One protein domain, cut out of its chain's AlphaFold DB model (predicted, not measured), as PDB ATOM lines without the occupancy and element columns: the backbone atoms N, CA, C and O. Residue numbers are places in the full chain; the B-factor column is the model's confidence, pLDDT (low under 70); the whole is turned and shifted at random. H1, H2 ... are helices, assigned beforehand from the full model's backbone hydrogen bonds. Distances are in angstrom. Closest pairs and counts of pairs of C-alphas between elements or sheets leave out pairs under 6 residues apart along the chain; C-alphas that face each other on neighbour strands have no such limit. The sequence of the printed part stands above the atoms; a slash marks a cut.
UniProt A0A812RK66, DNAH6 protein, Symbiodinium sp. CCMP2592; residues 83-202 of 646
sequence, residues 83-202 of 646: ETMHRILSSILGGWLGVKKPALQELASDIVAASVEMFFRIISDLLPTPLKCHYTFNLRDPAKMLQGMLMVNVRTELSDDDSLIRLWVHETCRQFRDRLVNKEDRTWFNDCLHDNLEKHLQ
ATOM      1  N   GLU A  83      -8.632  -1.257 -10.452       93.06
ATOM      2  CA  GLU A  83      -8.131  -0.917  -9.115       93.06
ATOM      3  C   GLU A  83      -7.377  -2.075  -8.450       93.06
ATOM      4  O   GLU A  83      -6.332  -1.884  -7.825       93.06
ATOM      5  N   THR A  84      -7.878  -3.306  -8.609       93.00
ATOM      6  CA  THR A  84      -7.220  -4.495  -8.050       93.00
ATOM      7  C   THR A  84      -5.914  -4.779  -8.780       93.00
ATOM      8  O   THR A  84      -4.913  -5.099  -8.139       93.00
ATOM      9  N   MET A  85      -5.892  -4.608 -10.105       92.75
ATOM     10  CA  MET A  85      -4.667  -4.753 -10.892       92.75
ATOM     11  C   MET A  85      -3.612  -3.728 -10.483       92.75
ATOM     12  O   MET A  85      -2.467  -4.105 -10.238       92.75
ATOM     13  N   HIS A  86      -4.015  -2.463 -10.336       94.00
ATOM     14  CA  HIS A  86      -3.150  -1.401  -9.841       94.00
ATOM     15  C   HIS A  86      -2.565  -1.771  -8.474       94.00
ATOM     16  O   HIS A  86      -1.351  -1.799  -8.306       94.00
ATOM     17  N   ARG A  87      -3.404  -2.179  -7.513       94.69
ATOM     18  CA  ARG A  87      -2.946  -2.570  -6.170       94.69
ATOM     19  C   ARG A  87      -1.926  -3.714  -6.190       94.69
ATOM     20  O   ARG A  87      -0.931  -3.645  -5.467       94.69
ATOM     21  N   ILE A  88      -2.164  -4.759  -6.985       94.62
ATOM     22  CA  ILE A  88      -1.263  -5.920  -7.073       94.62
ATOM     23  C   ILE A  88       0.083  -5.506  -7.678       94.62
ATOM     24  O   ILE A  88       1.130  -5.786  -7.094       94.62
ATOM     25  N   LEU A  89       0.066  -4.821  -8.824       93.94
ATOM     26  CA  LEU A  89       1.288  -4.442  -9.535       93.94
ATOM     27  C   LEU A  89       2.094  -3.382  -8.765       93.94
ATOM     28  O   LEU A  89       3.316  -3.511  -8.669       93.94
ATOM     29  N   SER A  90       1.432  -2.411  -8.127       94.25
ATOM     30  CA  SER A  90       2.090  -1.402  -7.283       94.25
ATOM     31  C   SER A  90       2.739  -2.026  -6.054       94.25
ATOM     32  O   SER A  90       3.843  -1.630  -5.683       94.25
ATOM     33  N   SER A  91       2.121  -3.049  -5.451       94.38
ATOM     34  CA  SER A  91       2.734  -3.777  -4.331       94.38
ATOM     35  C   SER A  91       4.022  -4.495  -4.742       94.38
ATOM     36  O   SER A  91       4.964  -4.546  -3.953       94.38
ATOM     37  N   ILE A  92       4.071  -5.057  -5.953       94.12
ATOM     38  CA  ILE A  92       5.244  -5.784  -6.451       94.12
ATOM     39  C   ILE A  92       6.364  -4.799  -6.805       94.12
ATOM     40  O   ILE A  92       7.486  -4.947  -6.315       94.12
ATOM     41  N   LEU A  93       6.063  -3.777  -7.614       93.06
ATOM     42  CA  LEU A  93       7.065  -2.804  -8.055       93.06
ATOM     43  C   LEU A  93       7.579  -1.954  -6.893       93.06
ATOM     44  O   LEU A  93       8.787  -1.807  -6.719       93.06
ATOM     45  N   GLY A  94       6.661  -1.438  -6.073       92.12
ATOM     46  CA  GLY A  94       6.986  -0.630  -4.903       92.12
ATOM     47  C   GLY A  94       7.772  -1.423  -3.862       92.12
ATOM     48  O   GLY A  94       8.741  -0.906  -3.314       92.12
ATOM     49  N   GLY A  95       7.426  -2.697  -3.638       92.19
ATOM     50  CA  GLY A  95       8.187  -3.577  -2.748       92.19
ATOM     51  C   GLY A  95       9.613  -3.828  -3.242       92.19
ATOM     52  O   GLY A  95      10.566  -3.774  -2.463       92.19
ATOM     53  N   TRP A  96       9.789  -4.046  -4.546       91.00
ATOM     54  CA  TRP A  96      11.110  -4.254  -5.140       91.00
ATOM     55  C   TRP A  96      11.974  -2.983  -5.122       91.00
ATOM     56  O   TRP A  96      13.140  -3.047  -4.711       91.00
ATOM     57  N   LEU A  97      11.410  -1.824  -5.486       89.00
ATOM     58  CA  LEU A  97      12.117  -0.541  -5.413       89.00
ATOM     59  C   LEU A  97      12.423  -0.143  -3.969       89.00
ATOM     60  O   LEU A  97      13.545   0.272  -3.700       89.00
ATOM     61  N   GLY A  98      11.508  -0.352  -3.022       87.06
ATOM     62  CA  GLY A  98      11.745  -0.037  -1.610       87.06
ATOM     63  C   GLY A  98      12.969  -0.755  -1.030       87.06
ATOM     64  O   GLY A  98      13.740  -0.165  -0.277       87.06
ATOM     65  N   VAL A  99      13.214  -2.007  -1.436       86.38
ATOM     66  CA  VAL A  99      14.386  -2.784  -0.986       86.38
ATOM     67  C   VAL A  99      15.664  -2.400  -1.736       86.38
ATOM     68  O   VAL A  99      16.755  -2.402  -1.158       86.38
ATOM     69  N   LYS A 100      15.573  -2.145  -3.045       83.25
ATOM     70  CA  LYS A 100      16.756  -1.978  -3.903       83.25
ATOM     71  C   LYS A 100      17.197  -0.524  -4.051       83.25
ATOM     72  O   LYS A 100      18.405  -0.280  -4.063       83.25
ATOM     73  N   LYS A 101      16.247   0.404  -4.182       84.94
ATOM     74  CA  LYS A 101      16.462   1.842  -4.365       84.94
ATOM     75  C   LYS A 101      15.215   2.654  -3.945       84.94
ATOM     76  O   LYS A 101      14.384   2.979  -4.795       84.94
ATOM     77  N   PRO A 102      15.099   3.030  -2.657       85.38
ATOM     78  CA  PRO A 102      13.898   3.676  -2.118       85.38
ATOM     79  C   PRO A 102      13.610   5.055  -2.728       85.38
ATOM     80  O   PRO A 102      12.457   5.455  -2.791       85.38
ATOM     81  N   ALA A 103      14.626   5.750  -3.255       85.88
ATOM     82  CA  ALA A 103      14.451   7.039  -3.929       85.88
ATOM     83  C   ALA A 103      13.513   6.974  -5.152       85.88
ATOM     84  O   ALA A 103      12.881   7.966  -5.479       85.88
ATOM     85  N   LEU A 104      13.404   5.812  -5.809       84.81
ATOM     86  CA  LEU A 104      12.531   5.619  -6.975       84.81
ATOM     87  C   LEU A 104      11.154   5.052  -6.607       84.81
ATOM     88  O   LEU A 104      10.337   4.799  -7.489       84.81
ATOM     89  N   GLN A 105      10.898   4.783  -5.324       87.44
ATOM     90  CA  GLN A 105       9.694   4.076  -4.894       87.44
ATOM     91  C   GLN A 105       8.416   4.874  -5.169       87.44
ATOM     92  O   GLN A 105       7.402   4.271  -5.514       87.44
ATOM     93  N   GLU A 106       8.466   6.202  -5.055       86.81
ATOM     94  CA  GLU A 106       7.319   7.078  -5.329       86.81
ATOM     95  C   GLU A 106       6.864   6.956  -6.791       86.81
ATOM     96  O   GLU A 106       5.673   6.800  -7.056       86.81
ATOM     97  N   LEU A 107       7.817   6.848  -7.724       88.81
ATOM     98  CA  LEU A 107       7.552   6.706  -9.158       88.81
ATOM     99  C   LEU A 107       6.908   5.358  -9.535       88.81
ATOM    100  O   LEU A 107       6.321   5.222 -10.608       88.81
ATOM    101  N   ALA A 108       6.991   4.336  -8.671       90.25
ATOM    102  CA  ALA A 108       6.397   3.029  -8.959       90.25
ATOM    103  C   ALA A 108       4.880   3.100  -9.133       90.25
ATOM    104  O   ALA A 108       4.336   2.391  -9.982       90.25
ATOM    105  N   SER A 109       4.197   3.919  -8.326       92.00
ATOM    106  CA  SER A 109       2.739   4.029  -8.400       92.00
ATOM    107  C   SER A 109       2.311   4.613  -9.744       92.00
ATOM    108  O   SER A 109       1.422   4.065 -10.393       92.00
ATOM    109  N   ASP A 110       3.002   5.655 -10.205       92.75
ATOM    110  CA  ASP A 110       2.690   6.345 -11.459       92.75
ATOM    111  C   ASP A 110       2.975   5.463 -12.681       92.75
ATOM    112  O   ASP A 110       2.169   5.382 -13.610       92.75
ATOM    113  N   ILE A 111       4.082   4.709 -12.657       92.94
ATOM    114  CA  ILE A 111       4.411   3.735 -13.711       92.94
ATOM    115  C   ILE A 111       3.340   2.641 -13.802       92.94
ATOM    116  O   ILE A 111       2.947   2.230 -14.901       92.94
ATOM    117  N   VAL A 112       2.859   2.142 -12.662       94.69
ATOM    118  CA  VAL A 112       1.815   1.113 -12.648       94.69
ATOM    119  C   VAL A 112       0.485   1.684 -13.131       94.69
ATOM    120  O   VAL A 112      -0.175   1.027 -13.937       94.69
ATOM    121  N   ALA A 113       0.113   2.898 -12.723       94.50
ATOM    122  CA  ALA A 113      -1.075   3.581 -13.231       94.50
ATOM    123  C   ALA A 113      -1.039   3.717 -14.763       94.50
ATOM    124  O   ALA A 113      -1.976   3.276 -15.438       94.50
ATOM    125  N   ALA A 114       0.084   4.191 -15.315       94.00
ATOM    126  CA  ALA A 114       0.299   4.296 -16.758       94.00
ATOM    127  C   ALA A 114       0.211   2.934 -17.469       94.00
ATOM    128  O   ALA A 114      -0.418   2.809 -18.521       94.00
ATOM    129  N   SER A 115       0.810   1.893 -16.887       94.38
ATOM    130  CA  SER A 115       0.799   0.533 -17.446       94.38
ATOM    131  C   SER A 115      -0.600  -0.070 -17.500       94.38
ATOM    132  O   SER A 115      -0.977  -0.717 -18.479       94.38
ATOM    133  N   VAL A 116      -1.367   0.123 -16.429       94.75
ATOM    134  CA  VAL A 116      -2.726  -0.393 -16.307       94.75
ATOM    135  C   VAL A 116      -3.647   0.335 -17.286       94.75
ATOM    136  O   VAL A 116      -4.392  -0.326 -18.009       94.75
ATOM    137  N   GLU A 117      -3.564   1.665 -17.385       93.94
ATOM    138  CA  GLU A 117      -4.332   2.426 -18.380       93.94
ATOM    139  C   GLU A 117      -3.992   1.998 -19.814       93.94
ATOM    140  O   GLU A 117      -4.897   1.754 -20.615       93.94
ATOM    141  N   MET A 118      -2.701   1.827 -20.121       93.06
ATOM    142  CA  MET A 118      -2.244   1.324 -21.418       93.06
ATOM    143  C   MET A 118      -2.866  -0.039 -21.747       93.06
ATOM    144  O   MET A 118      -3.380  -0.245 -22.845       93.06
ATOM    145  N   PHE A 119      -2.855  -0.965 -20.789       94.56
ATOM    146  CA  PHE A 119      -3.399  -2.308 -20.965       94.56
ATOM    147  C   PHE A 119      -4.904  -2.303 -21.269       94.56
ATOM    148  O   PHE A 119      -5.342  -2.982 -22.199       94.56
ATOM    149  N   PHE A 120      -5.695  -1.519 -20.528       93.44
ATOM    150  CA  PHE A 120      -7.140  -1.442 -20.758       93.44
ATOM    151  C   PHE A 120      -7.489  -0.781 -22.097       93.44
ATOM    152  O   PHE A 120      -8.397  -1.267 -22.771       93.44
ATOM    153  N   ARG A 121      -6.734   0.240 -22.529       93.50
ATOM    154  CA  ARG A 121      -6.889   0.839 -23.870       93.50
ATOM    155  C   ARG A 121      -6.549  -0.138 -24.994       93.50
ATOM    156  O   ARG A 121      -7.251  -0.211 -25.994       93.50
ATOM    157  N   ILE A 122      -5.487  -0.928 -24.830       93.25
ATOM    158  CA  ILE A 122      -5.121  -1.958 -25.813       93.25
ATOM    159  C   ILE A 122      -6.245  -2.987 -25.956       93.25
ATOM    160  O   ILE A 122      -6.585  -3.360 -27.074       93.25
ATOM    161  N   ILE A 123      -6.841  -3.435 -24.849       91.69
ATOM    162  CA  ILE A 123      -7.927  -4.423 -24.900       91.69
ATOM    163  C   ILE A 123      -9.202  -3.847 -25.522       91.69
ATOM    164  O   ILE A 123      -9.913  -4.592 -26.196       91.69
ATOM    165  N   SER A 124      -9.509  -2.563 -25.303       91.19
ATOM    166  CA  SER A 124     -10.698  -1.941 -25.893       91.19
ATOM    167  C   SER A 124     -10.552  -1.716 -27.395       91.19
ATOM    168  O   SER A 124     -11.490  -1.994 -28.142       91.19
ATOM    169  N   ASP A 125      -9.383  -1.248 -27.836       91.06
ATOM    170  CA  ASP A 125      -9.218  -0.705 -29.187       91.06
ATOM    171  C   ASP A 125      -8.606  -1.729 -30.157       91.06
ATOM    172  O   ASP A 125      -8.962  -1.772 -31.336       91.06
ATOM    173  N   LEU A 126      -7.708  -2.600 -29.677       90.31
ATOM    174  CA  LEU A 126      -7.002  -3.593 -30.494       90.31
ATOM    175  C   LEU A 126      -7.602  -4.991 -30.327       90.31
ATOM    176  O   LEU A 126      -6.962  -5.918 -29.822       90.31
ATOM    177  N   LEU A 127      -8.837  -5.150 -30.799       88.12
ATOM    178  CA  LEU A 127      -9.549  -6.424 -30.747       88.12
ATOM    179  C   LEU A 127      -8.965  -7.470 -31.719       88.12
ATOM    180  O   LEU A 127      -8.549  -7.133 -32.836       88.12
ATOM    181  N   PRO A 128      -8.990  -8.762 -31.346       86.69
ATOM    182  CA  PRO A 128      -8.584  -9.837 -32.238       86.69
ATOM    183  C   PRO A 128      -9.562  -9.951 -33.411       86.69
ATOM    184  O   PRO A 128     -10.761 -10.162 -33.241       86.69
ATOM    185  N   THR A 129      -9.031  -9.855 -34.627       85.81
ATOM    186  CA  THR A 129      -9.772 -10.076 -35.880       85.81
ATOM    187  C   THR A 129      -9.210 -11.300 -36.605       85.81
ATOM    188  O   THR A 129      -8.085 -11.698 -36.310       85.81
ATOM    189  N   PRO A 130      -9.910 -11.905 -37.585       85.19
ATOM    190  CA  PRO A 130      -9.358 -13.030 -38.349       85.19
ATOM    191  C   PRO A 130      -7.999 -12.728 -39.004       85.19
ATOM    192  O   PRO A 130      -7.139 -13.601 -39.063       85.19
ATOM    193  N   LEU A 131      -7.775 -11.477 -39.428       85.25
ATOM    194  CA  LEU A 131      -6.496 -11.005 -39.977       85.25
ATOM    195  C   LEU A 131      -5.429 -10.750 -38.895       85.25
ATOM    196  O   LEU A 131      -4.236 -10.804 -39.182       85.25
ATOM    197  N   LYS A 132      -5.847 -10.466 -37.656       87.06
ATOM    198  CA  LYS A 132      -4.991 -10.123 -36.507       87.06
ATOM    199  C   LYS A 132      -5.318 -11.013 -35.301       87.06
ATOM    200  O   LYS A 132      -5.543 -10.538 -34.191       87.06
ATOM    201  N   CYS A 133      -5.374 -12.326 -35.516       83.94
ATOM    202  CA  CYS A 133      -5.835 -13.283 -34.502       83.94
ATOM    203  C   CYS A 133      -4.904 -13.380 -33.279       83.94
ATOM    204  O   CYS A 133      -5.327 -13.783 -32.201       83.94
ATOM    205  N   HIS A 134      -3.644 -12.970 -33.433       87.94
ATOM    206  CA  HIS A 134      -2.637 -12.933 -32.375       87.94
ATOM    207  C   HIS A 134      -2.753 -11.701 -31.459       87.94
ATOM    208  O   HIS A 134      -2.004 -11.609 -30.486       87.94
ATOM    209  N   TYR A 135      -3.699 -10.781 -31.707       91.50
ATOM    210  CA  TYR A 135      -3.991  -9.630 -30.837       91.50
ATOM    211  C   TYR A 135      -4.820 -10.076 -29.626       91.50
ATOM    212  O   TYR A 135      -5.942  -9.642 -29.387       91.50
ATOM    213  N   THR A 136      -4.266 -11.024 -28.875       88.44
ATOM    214  CA  THR A 136      -4.856 -11.533 -27.641       88.44
ATOM    215  C   THR A 136      -4.023 -11.022 -26.482       88.44
ATOM    216  O   THR A 136      -2.854 -11.383 -26.323       88.44
ATOM    217  N   PHE A 137      -4.628 -10.136 -25.696       90.50
ATOM    218  CA  PHE A 137      -4.004  -9.542 -24.525       90.50
ATOM    219  C   PHE A 137      -4.698 -10.035 -23.260       90.50
ATOM    220  O   PHE A 137      -5.923 -10.150 -23.207       90.50
ATOM    221  N   ASN A 138      -3.913 -10.385 -22.249       89.06
ATOM    222  CA  ASN A 138      -4.412 -10.898 -20.977       89.06
ATOM    223  C   ASN A 138      -3.563 -10.379 -19.810       89.06
ATOM    224  O   ASN A 138      -2.542  -9.729 -19.997       89.06
ATOM    225  N   LEU A 139      -3.960 -10.712 -18.581       89.00
ATOM    226  CA  LEU A 139      -3.271 -10.280 -17.358       89.00
ATOM    227  C   LEU A 139      -1.804 -10.731 -17.258       89.00
ATOM    228  O   LEU A 139      -1.031 -10.153 -16.496       89.00
ATOM    229  N   ARG A 140      -1.396 -11.749 -18.026       90.94
ATOM    230  CA  ARG A 140       0.003 -12.182 -18.099       90.94
ATOM    231  C   ARG A 140       0.876 -11.116 -18.750       90.94
ATOM    232  O   ARG A 140       2.071 -11.097 -18.491       90.94
ATOM    233  N   ASP A 141       0.308 -10.253 -19.584       93.56
ATOM    234  CA  ASP A 141       1.057  -9.236 -20.312       93.56
ATOM    235  C   ASP A 141       1.605  -8.127 -19.411       93.56
ATOM    236  O   ASP A 141       2.828  -7.989 -19.357       93.56
ATOM    237  N   PRO A 142       0.785  -7.403 -18.625       93.25
ATOM    238  CA  PRO A 142       1.314  -6.437 -17.667       93.25
ATOM    239  C   PRO A 142       2.201  -7.108 -16.606       93.25
ATOM    240  O   PRO A 142       3.192  -6.518 -16.181       93.25
ATOM    241  N   ALA A 143       1.925  -8.365 -16.230       93.12
ATOM    242  CA  ALA A 143       2.784  -9.118 -15.315       93.12
ATOM    243  C   ALA A 143       4.172  -9.422 -15.913       93.12
ATOM    244  O   ALA A 143       5.171  -9.279 -15.215       93.12
ATOM    245  N   LYS A 144       4.254  -9.803 -17.195       93.06
ATOM    246  CA  LYS A 144       5.522 -10.047 -17.904       93.06
ATOM    247  C   LYS A 144       6.314  -8.770 -18.141       93.06
ATOM    248  O   LYS A 144       7.522  -8.778 -17.947       93.06
ATOM    249  N   MET A 145       5.636  -7.686 -18.515       94.69
ATOM    250  CA  MET A 145       6.254  -6.363 -18.622       94.69
ATOM    251  C   MET A 145       6.893  -5.974 -17.286       94.69
ATOM    252  O   MET A 145       8.063  -5.602 -17.245       94.69
ATOM    253  N   LEU A 146       6.160  -6.140 -16.177       93.38
ATOM    254  CA  LEU A 146       6.705  -5.859 -14.855       93.38
ATOM    255  C   LEU A 146       7.859  -6.803 -14.508       93.38
ATOM    256  O   LEU A 146       8.896  -6.351 -14.038       93.38
ATOM    257  N   GLN A 147       7.717  -8.100 -14.785       92.12
ATOM    258  CA  GLN A 147       8.778  -9.084 -14.582       92.12
ATOM    259  C   GLN A 147      10.063  -8.698 -15.327       92.12
ATOM    260  O   GLN A 147      11.133  -8.793 -14.736       92.12
ATOM    261  N   GLY A 148       9.962  -8.220 -16.572       89.69
ATOM    262  CA  GLY A 148      11.097  -7.712 -17.346       89.69
ATOM    263  C   GLY A 148      11.800  -6.550 -16.644       89.69
ATOM    264  O   GLY A 148      13.020  -6.563 -16.492       89.69
ATOM    265  N   MET A 149      11.035  -5.606 -16.088       89.75
ATOM    266  CA  MET A 149      11.599  -4.505 -15.299       89.75
ATOM    267  C   MET A 149      12.321  -4.993 -14.031       89.75
ATOM    268  O   MET A 149      13.362  -4.449 -13.664       89.75
ATOM    269  N   LEU A 150      11.797  -6.034 -13.374       89.56
ATOM    270  CA  LEU A 150      12.362  -6.589 -12.137       89.56
ATOM    271  C   LEU A 150      13.695  -7.332 -12.346       89.56
ATOM    272  O   LEU A 150      14.408  -7.573 -11.367       89.56
ATOM    273  N   MET A 151      14.036  -7.710 -13.585       86.62
ATOM    274  CA  MET A 151      15.284  -8.421 -13.906       86.62
ATOM    275  C   MET A 151      16.518  -7.507 -13.951       86.62
ATOM    276  O   MET A 151      17.644  -8.007 -13.928       86.62
ATOM    277  N   VAL A 152      16.330  -6.187 -13.996       83.62
ATOM    278  CA  VAL A 152      17.426  -5.213 -14.096       83.62
ATOM    279  C   VAL A 152      18.217  -5.123 -12.795       83.62
ATOM    280  O   VAL A 152      17.660  -5.146 -11.689       83.62
ATOM    281  N   ASN A 153      19.539  -4.962 -12.904       76.06
ATOM    282  CA  ASN A 153      20.371  -4.758 -11.726       76.06
ATOM    283  C   ASN A 153      20.275  -3.304 -11.244       76.06
ATOM    284  O   ASN A 153      21.062  -2.431 -11.613       76.06
ATOM    285  N   VAL A 154      19.311  -3.060 -10.354       70.88
ATOM    286  CA  VAL A 154      18.970  -1.728  -9.822       70.88
ATOM    287  C   VAL A 154      20.165  -0.958  -9.272       70.88
ATOM    288  O   VAL A 154      20.216   0.261  -9.392       70.88
ATOM    289  N   ARG A 155      21.126  -1.650  -8.651       62.06
ATOM    290  CA  ARG A 155      22.249  -0.991  -7.970       62.06
ATOM    291  C   ARG A 155      23.271  -0.404  -8.936       62.06
ATOM    292  O   ARG A 155      23.984   0.515  -8.553       62.06
ATOM    293  N   THR A 156      23.367  -0.954 -10.141       62.62
ATOM    294  CA  THR A 156      24.398  -0.591 -11.120       62.62
ATOM    295  C   THR A 156      23.831   0.128 -12.337       62.62
ATOM    296  O   THR A 156      24.542   0.922 -12.940       62.62
ATOM    297  N   GLU A 157      22.577  -0.142 -12.706       67.25
ATOM    298  CA  GLU A 157      22.015   0.264 -14.006       67.25
ATOM    299  C   GLU A 157      20.913   1.326 -13.895       67.25
ATOM    300  O   GLU A 157      20.628   2.025 -14.866       67.25
ATOM    301  N   LEU A 158      20.311   1.494 -12.713       73.31
ATOM    302  CA  LEU A 158      19.267   2.490 -12.475       73.31
ATOM    303  C   LEU A 158      19.825   3.641 -11.639       73.31
ATOM    304  O   LEU A 158      19.772   3.606 -10.410       73.31
ATOM    305  N   SER A 159      20.339   4.676 -12.304       70.81
ATOM    306  CA  SER A 159      20.865   5.894 -11.658       70.81
ATOM    307  C   SER A 159      19.795   6.958 -11.417       70.81
ATOM    308  O   SER A 159      19.750   7.516 -10.322       70.81
ATOM    309  N   ASP A 160      18.856   7.120 -12.351       80.38
ATOM    310  CA  ASP A 160      17.913   8.245 -12.384       80.38
ATOM    311  C   ASP A 160      16.475   7.782 -12.662       80.38
ATOM    312  O   ASP A 160      16.261   6.695 -13.214       80.38
ATOM    313  N   ASP A 161      15.500   8.633 -12.340       83.81
ATOM    314  CA  ASP A 161      14.075   8.449 -12.657       83.81
ATOM    315  C   ASP A 161      13.870   8.199 -14.158       83.81
ATOM    316  O   ASP A 161      13.178   7.264 -14.564       83.81
ATOM    317  N   ASP A 162      14.569   8.972 -14.996       83.00
ATOM    318  CA  ASP A 162      14.527   8.847 -16.453       83.00
ATOM    319  C   ASP A 162      14.998   7.465 -16.928       83.00
ATOM    320  O   ASP A 162      14.496   6.950 -17.928       83.00
ATOM    321  N   SER A 163      15.938   6.826 -16.225       82.81
ATOM    322  CA  SER A 163      16.404   5.474 -16.561       82.81
ATOM    323  C   SER A 163      15.344   4.418 -16.257       82.81
ATOM    324  O   SER A 163      15.180   3.475 -17.035       82.81
ATOM    325  N   LEU A 164      14.575   4.595 -15.179       86.12
ATOM    326  CA  LEU A 164      13.454   3.711 -14.853       86.12
ATOM    327  C   LEU A 164      12.298   3.883 -15.852       86.12
ATOM    328  O   LEU A 164      11.724   2.892 -16.306       86.12
ATOM    329  N   ILE A 165      12.011   5.120 -16.267       87.88
ATOM    330  CA  ILE A 165      11.008   5.409 -17.304       87.88
ATOM    331  C   ILE A 165      11.440   4.822 -18.658       87.88
ATOM    332  O   ILE A 165      10.626   4.207 -19.346       87.88
ATOM    333  N   ARG A 166      12.725   4.929 -19.034       85.31
ATOM    334  CA  ARG A 166      13.278   4.284 -20.247       85.31
ATOM    335  C   ARG A 166      13.077   2.779 -20.238       85.31
ATOM    336  O   ARG A 166      12.702   2.210 -21.263       85.31
ATOM    337  N   LEU A 167      13.344   2.151 -19.095       87.19
ATOM    338  CA  LEU A 167      13.158   0.720 -18.915       87.19
ATOM    339  C   LEU A 167      11.682   0.341 -19.072       87.19
ATOM    340  O   LEU A 167      11.364  -0.573 -19.826       87.19
ATOM    341  N   TRP A 168      10.779   1.084 -18.434       90.69
ATOM    342  CA  TRP A 168       9.343   0.863 -18.584       90.69
ATOM    343  C   TRP A 168       8.878   0.995 -20.042       90.69
ATOM    344  O   TRP A 168       8.197   0.105 -20.555       90.69
ATOM    345  N   VAL A 169       9.290   2.055 -20.746       89.12
ATOM    346  CA  VAL A 169       8.985   2.255 -22.175       89.12
ATOM    347  C   VAL A 169       9.498   1.083 -23.012       89.12
ATOM    348  O   VAL A 169       8.778   0.585 -23.885       89.12
ATOM    349  N   HIS A 170      10.723   0.624 -22.743       87.19
ATOM    350  CA  HIS A 170      11.318  -0.518 -23.428       87.19
ATOM    351  C   HIS A 170      10.482  -1.788 -23.234       87.19
ATOM    352  O   HIS A 170      10.050  -2.385 -24.222       87.19
ATOM    353  N   GLU A 171      10.195  -2.162 -21.986       90.31
ATOM    354  CA  GLU A 171       9.438  -3.377 -21.669       90.31
ATOM    355  C   GLU A 171       8.002  -3.320 -22.203       90.31
ATOM    356  O   GLU A 171       7.497  -4.298 -22.757       90.31
ATOM    357  N   THR A 172       7.364  -2.150 -22.146       91.62
ATOM    358  CA  THR A 172       6.019  -1.940 -22.704       91.62
ATOM    359  C   THR A 172       6.026  -2.133 -24.226       91.62
ATOM    360  O   THR A 172       5.140  -2.787 -24.784       91.62
ATOM    361  N   CYS A 173       7.060  -1.645 -24.922       89.50
ATOM    362  CA  CYS A 173       7.223  -1.883 -26.358       89.50
ATOM    363  C   CYS A 173       7.443  -3.370 -26.678       89.50
ATOM    364  O   CYS A 173       6.822  -3.890 -27.607       89.50
ATOM    365  N   ARG A 174       8.295  -4.065 -25.916       89.19
ATOM    366  CA  ARG A 174       8.576  -5.494 -26.141       89.19
ATOM    367  C   ARG A 174       7.345  -6.364 -25.913       89.19
ATOM    368  O   ARG A 174       7.090  -7.286 -26.682       89.19
ATOM    369  N   GLN A 175       6.554  -6.053 -24.890       91.56
ATOM    370  CA  GLN A 175       5.408  -6.881 -24.533       91.56
ATOM    371  C   GLN A 175       4.206  -6.680 -25.464       91.56
ATOM    372  O   GLN A 175       3.557  -7.666 -25.841       91.56
ATOM    373  N   PHE A 176       3.899  -5.428 -25.817       92.25
ATOM    374  CA  PHE A 176       2.681  -5.068 -26.549       92.25
ATOM    375  C   PHE A 176       2.947  -4.724 -28.017       92.25
ATOM    376  O   PHE A 176       2.337  -5.313 -28.910       92.25
ATOM    377  N   ARG A 177       3.877  -3.798 -28.284       90.50
ATOM    378  CA  ARG A 177       4.102  -3.231 -29.625       90.50
ATOM    379  C   ARG A 177       4.670  -4.240 -30.616       90.50
ATOM    380  O   ARG A 177       4.316  -4.188 -31.791       90.50
ATOM    381  N   ASP A 178       5.534  -5.148 -30.169       89.25
ATOM    382  CA  ASP A 178       6.155  -6.150 -31.047       89.25
ATOM    383  C   ASP A 178       5.138  -7.133 -31.653       89.25
ATOM    384  O   ASP A 178       5.393  -7.690 -32.720       89.25
ATOM    385  N   ARG A 179       3.955  -7.292 -31.041       90.38
ATOM    386  CA  ARG A 179       2.854  -8.083 -31.621       90.38
ATOM    387  C   ARG A 179       2.131  -7.365 -32.752       90.38
ATOM    388  O   ARG A 179       1.420  -8.013 -33.508       90.38
ATOM    389  N   LEU A 180       2.261  -6.044 -32.857       90.00
ATOM    390  CA  LEU A 180       1.499  -5.251 -33.815       90.00
ATOM    391  C   LEU A 180       2.109  -5.376 -35.209       90.00
ATOM    392  O   LEU A 180       3.312  -5.168 -35.395       90.00
ATOM    393  N   VAL A 181       1.278  -5.670 -36.206       88.06
ATOM    394  CA  VAL A 181       1.716  -5.866 -37.597       88.06
ATOM    395  C   VAL A 181       1.640  -4.558 -38.380       88.06
ATOM    396  O   VAL A 181       2.615  -4.153 -39.017       88.06
ATOM    397  N   ASN A 182       0.493  -3.878 -38.310       88.81
ATOM    398  CA  ASN A 182       0.225  -2.691 -39.115       88.81
ATOM    399  C   ASN A 182       1.023  -1.481 -38.622       88.81
ATOM    400  O   ASN A 182       1.236  -1.292 -37.425       88.81
ATOM    401  N   LYS A 183       1.419  -0.614 -39.561       88.56
ATOM    402  CA  LYS A 183       2.056   0.665 -39.219       88.56
ATOM    403  C   LYS A 183       1.108   1.572 -38.438       88.56
ATOM    404  O   LYS A 183       1.553   2.162 -37.470       88.56
ATOM    405  N   GLU A 184      -0.168   1.606 -38.817       90.31
ATOM    406  CA  GLU A 184      -1.223   2.383 -38.150       90.31
ATOM    407  C   GLU A 184      -1.405   1.975 -36.681       90.31
ATOM    408  O   GLU A 184      -1.365   2.821 -35.793       90.31
ATOM    409  N   ASP A 185      -1.502   0.671 -36.397       90.75
ATOM    410  CA  ASP A 185      -1.601   0.174 -35.017       90.75
ATOM    411  C   ASP A 185      -0.347   0.534 -34.204       90.75
ATOM    412  O   ASP A 185      -0.423   0.868 -33.022       90.75
ATOM    413  N   ARG A 186       0.836   0.485 -34.836       89.81
ATOM    414  CA  ARG A 186       2.102   0.867 -34.190       89.81
ATOM    415  C   ARG A 186       2.180   2.367 -33.921       89.81
ATOM    416  O   ARG A 186       2.757   2.741 -32.905       89.81
ATOM    417  N   THR A 187       1.656   3.214 -34.807       89.56
ATOM    418  CA  THR A 187       1.596   4.664 -34.574       89.56
ATOM    419  C   THR A 187       0.595   4.993 -33.478       89.56
ATOM    420  O   THR A 187       0.973   5.677 -32.537       89.56
ATOM    421  N   TRP A 188      -0.593   4.380 -33.507       91.56
ATOM    422  CA  TRP A 188      -1.588   4.489 -32.434       91.56
ATOM    423  C   TRP A 188      -1.000   4.099 -31.072       91.56
ATOM    424  O   TRP A 188      -1.165   4.815 -30.087       91.56
ATOM    425  N   PHE A 189      -0.242   2.999 -31.016       92.12
ATOM    426  CA  PHE A 189       0.416   2.567 -29.785       92.12
ATOM    427  C   PHE A 189       1.433   3.601 -29.290       92.12
ATOM    428  O   PHE A 189       1.498   3.874 -28.093       92.12
ATOM    429  N   ASN A 190       2.244   4.162 -30.193       89.31
ATOM    430  CA  ASN A 190       3.232   5.169 -29.817       89.31
ATOM    431  C   ASN A 190       2.555   6.450 -29.300       89.31
ATOM    432  O   ASN A 190       3.032   7.020 -28.321       89.31
ATOM    433  N   ASP A 191       1.456   6.874 -29.928       89.25
ATOM    434  CA  ASP A 191       0.674   8.034 -29.496       89.25
ATOM    435  C   ASP A 191       0.069   7.785 -28.107       89.25
ATOM    436  O   ASP A 191       0.243   8.590 -27.196       89.25
ATOM    437  N   CYS A 192      -0.528   6.610 -27.888       90.69
ATOM    438  CA  CYS A 192      -1.070   6.239 -26.584       90.69
ATOM    439  C   CYS A 192       0.017   6.153 -25.495       90.69
ATOM    440  O   CYS A 192      -0.226   6.513 -24.341       90.69
ATOM    441  N   LEU A 193       1.221   5.689 -25.840       89.88
ATOM    442  CA  LEU A 193       2.351   5.663 -24.913       89.88
ATOM    443  C   LEU A 193       2.805   7.083 -24.542       89.88
ATOM    444  O   LEU A 193       3.104   7.342 -23.378       89.88
ATOM    445  N   HIS A 194       2.838   7.992 -25.517       87.44
ATOM    446  CA  HIS A 194       3.176   9.397 -25.301       87.44
ATOM    447  C   HIS A 194       2.154  10.087 -24.392       87.44
ATOM    448  O   HIS A 194       2.540  10.730 -23.418       87.44
ATOM    449  N   ASP A 195       0.860   9.878 -24.639       89.38
ATOM    450  CA  ASP A 195      -0.209  10.411 -23.790       89.38
ATOM    451  C   ASP A 195      -0.082   9.924 -22.340       89.38
ATOM    452  O   ASP A 195      -0.272  10.693 -21.398       89.38
ATOM    453  N   ASN A 196       0.252   8.646 -22.140       89.69
ATOM    454  CA  ASN A 196       0.417   8.079 -20.801       89.69
ATOM    455  C   ASN A 196       1.666   8.620 -20.081       89.69
ATOM    456  O   ASN A 196       1.617   8.829 -18.868       89.69
ATOM    457  N   LEU A 197       2.757   8.885 -20.812       87.75
ATOM    458  CA  LEU A 197       3.960   9.540 -20.278       87.75
ATOM    459  C   LEU A 197       3.663  10.966 -19.795       87.75
ATOM    460  O   LEU A 197       4.098  11.349 -18.709       87.75
ATOM    461  N   GLU A 198       2.897  11.735 -20.568       88.25
ATOM    462  CA  GLU A 198       2.528  13.102 -20.193       88.25
ATOM    463  C   GLU A 198       1.558  13.128 -19.007       88.25
ATOM    464  O   GLU A 198       1.742  13.922 -18.085       88.25
ATOM    465  N   LYS A 199       0.557  12.238 -18.998       89.44
ATOM    466  CA  LYS A 199      -0.488  12.203 -17.963       89.44
ATOM    467  C   LYS A 199       0.021  11.760 -16.597       89.44
ATOM    468  O   LYS A 199      -0.270  12.424 -15.607       89.44
ATOM    469  N   HIS A 200       0.732  10.635 -16.536       87.69
ATOM    470  CA  HIS A 200       1.106  10.016 -15.257       87.69
ATOM    471  C   HIS A 200       2.500  10.406 -14.799       87.69
ATOM    472  O   HIS A 200       2.730  10.563 -13.609       87.69
ATOM    473  N   LEU A 201       3.434  10.577 -15.735       82.44
ATOM    474  CA  LEU A 201       4.847  10.764 -15.407       82.44
ATOM    475  C   LEU A 201       5.305  12.217 -15.583       82.44
ATOM    476  O   LEU A 201       6.440  12.528 -15.237       82.44
ATOM    477  N   GLN A 202       4.447  13.112 -16.101       80.44
ATOM    478  CA  GLN A 202       4.735  14.538 -16.345       80.44
ATOM    479  C   GLN A 202       6.040  14.770 -17.133       80.44
ATOM    480  O   GLN A 202       6.693  15.808 -17.013       80.44
TER     481      GLN A 202
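This is residues 83 to 202 of the 646 residues of the protein "DNAH6 protein" of Symbiodinium sp. CCMP2592 (UniProt A0A812RK66). Helices H1, H3, H5 and H6 pack round H2, an elongated up-and-down bundle, each running against the one before; loop residues 126 to 139 lie at one end, H4 near the other. The printed part has 120 residues with six named helices, H1 to H6, and no named strand: all helix. It is compact, radius of gyration of the C-alphas 14.5 A, spans 46 by 26 by 24 A.

H1, residues 83 to 100, begins at C-alpha 83 (-8.131, -0.917, -9.115). H2, residues 102 to 125, is 35.9 A long. H3 is residues 140 to 150, H4 154 to 157, H5 161 to 175. H6, residues 183 to 201, ends at C-alpha 201 (4.847, 10.764, -15.407).

The hub H2 and H1 form a hairpin; their closest C-alphas, Leu 97 and Gln 105, are 5.2 A apart. In H1, H3, H5 and H6 every O i to N i+4 pair is within hydrogen-bond range, in H2 15 of 20.

The printed part has no cut; H2 to H3 is a long link. Residues 155 to 157 have pLDDT under 70.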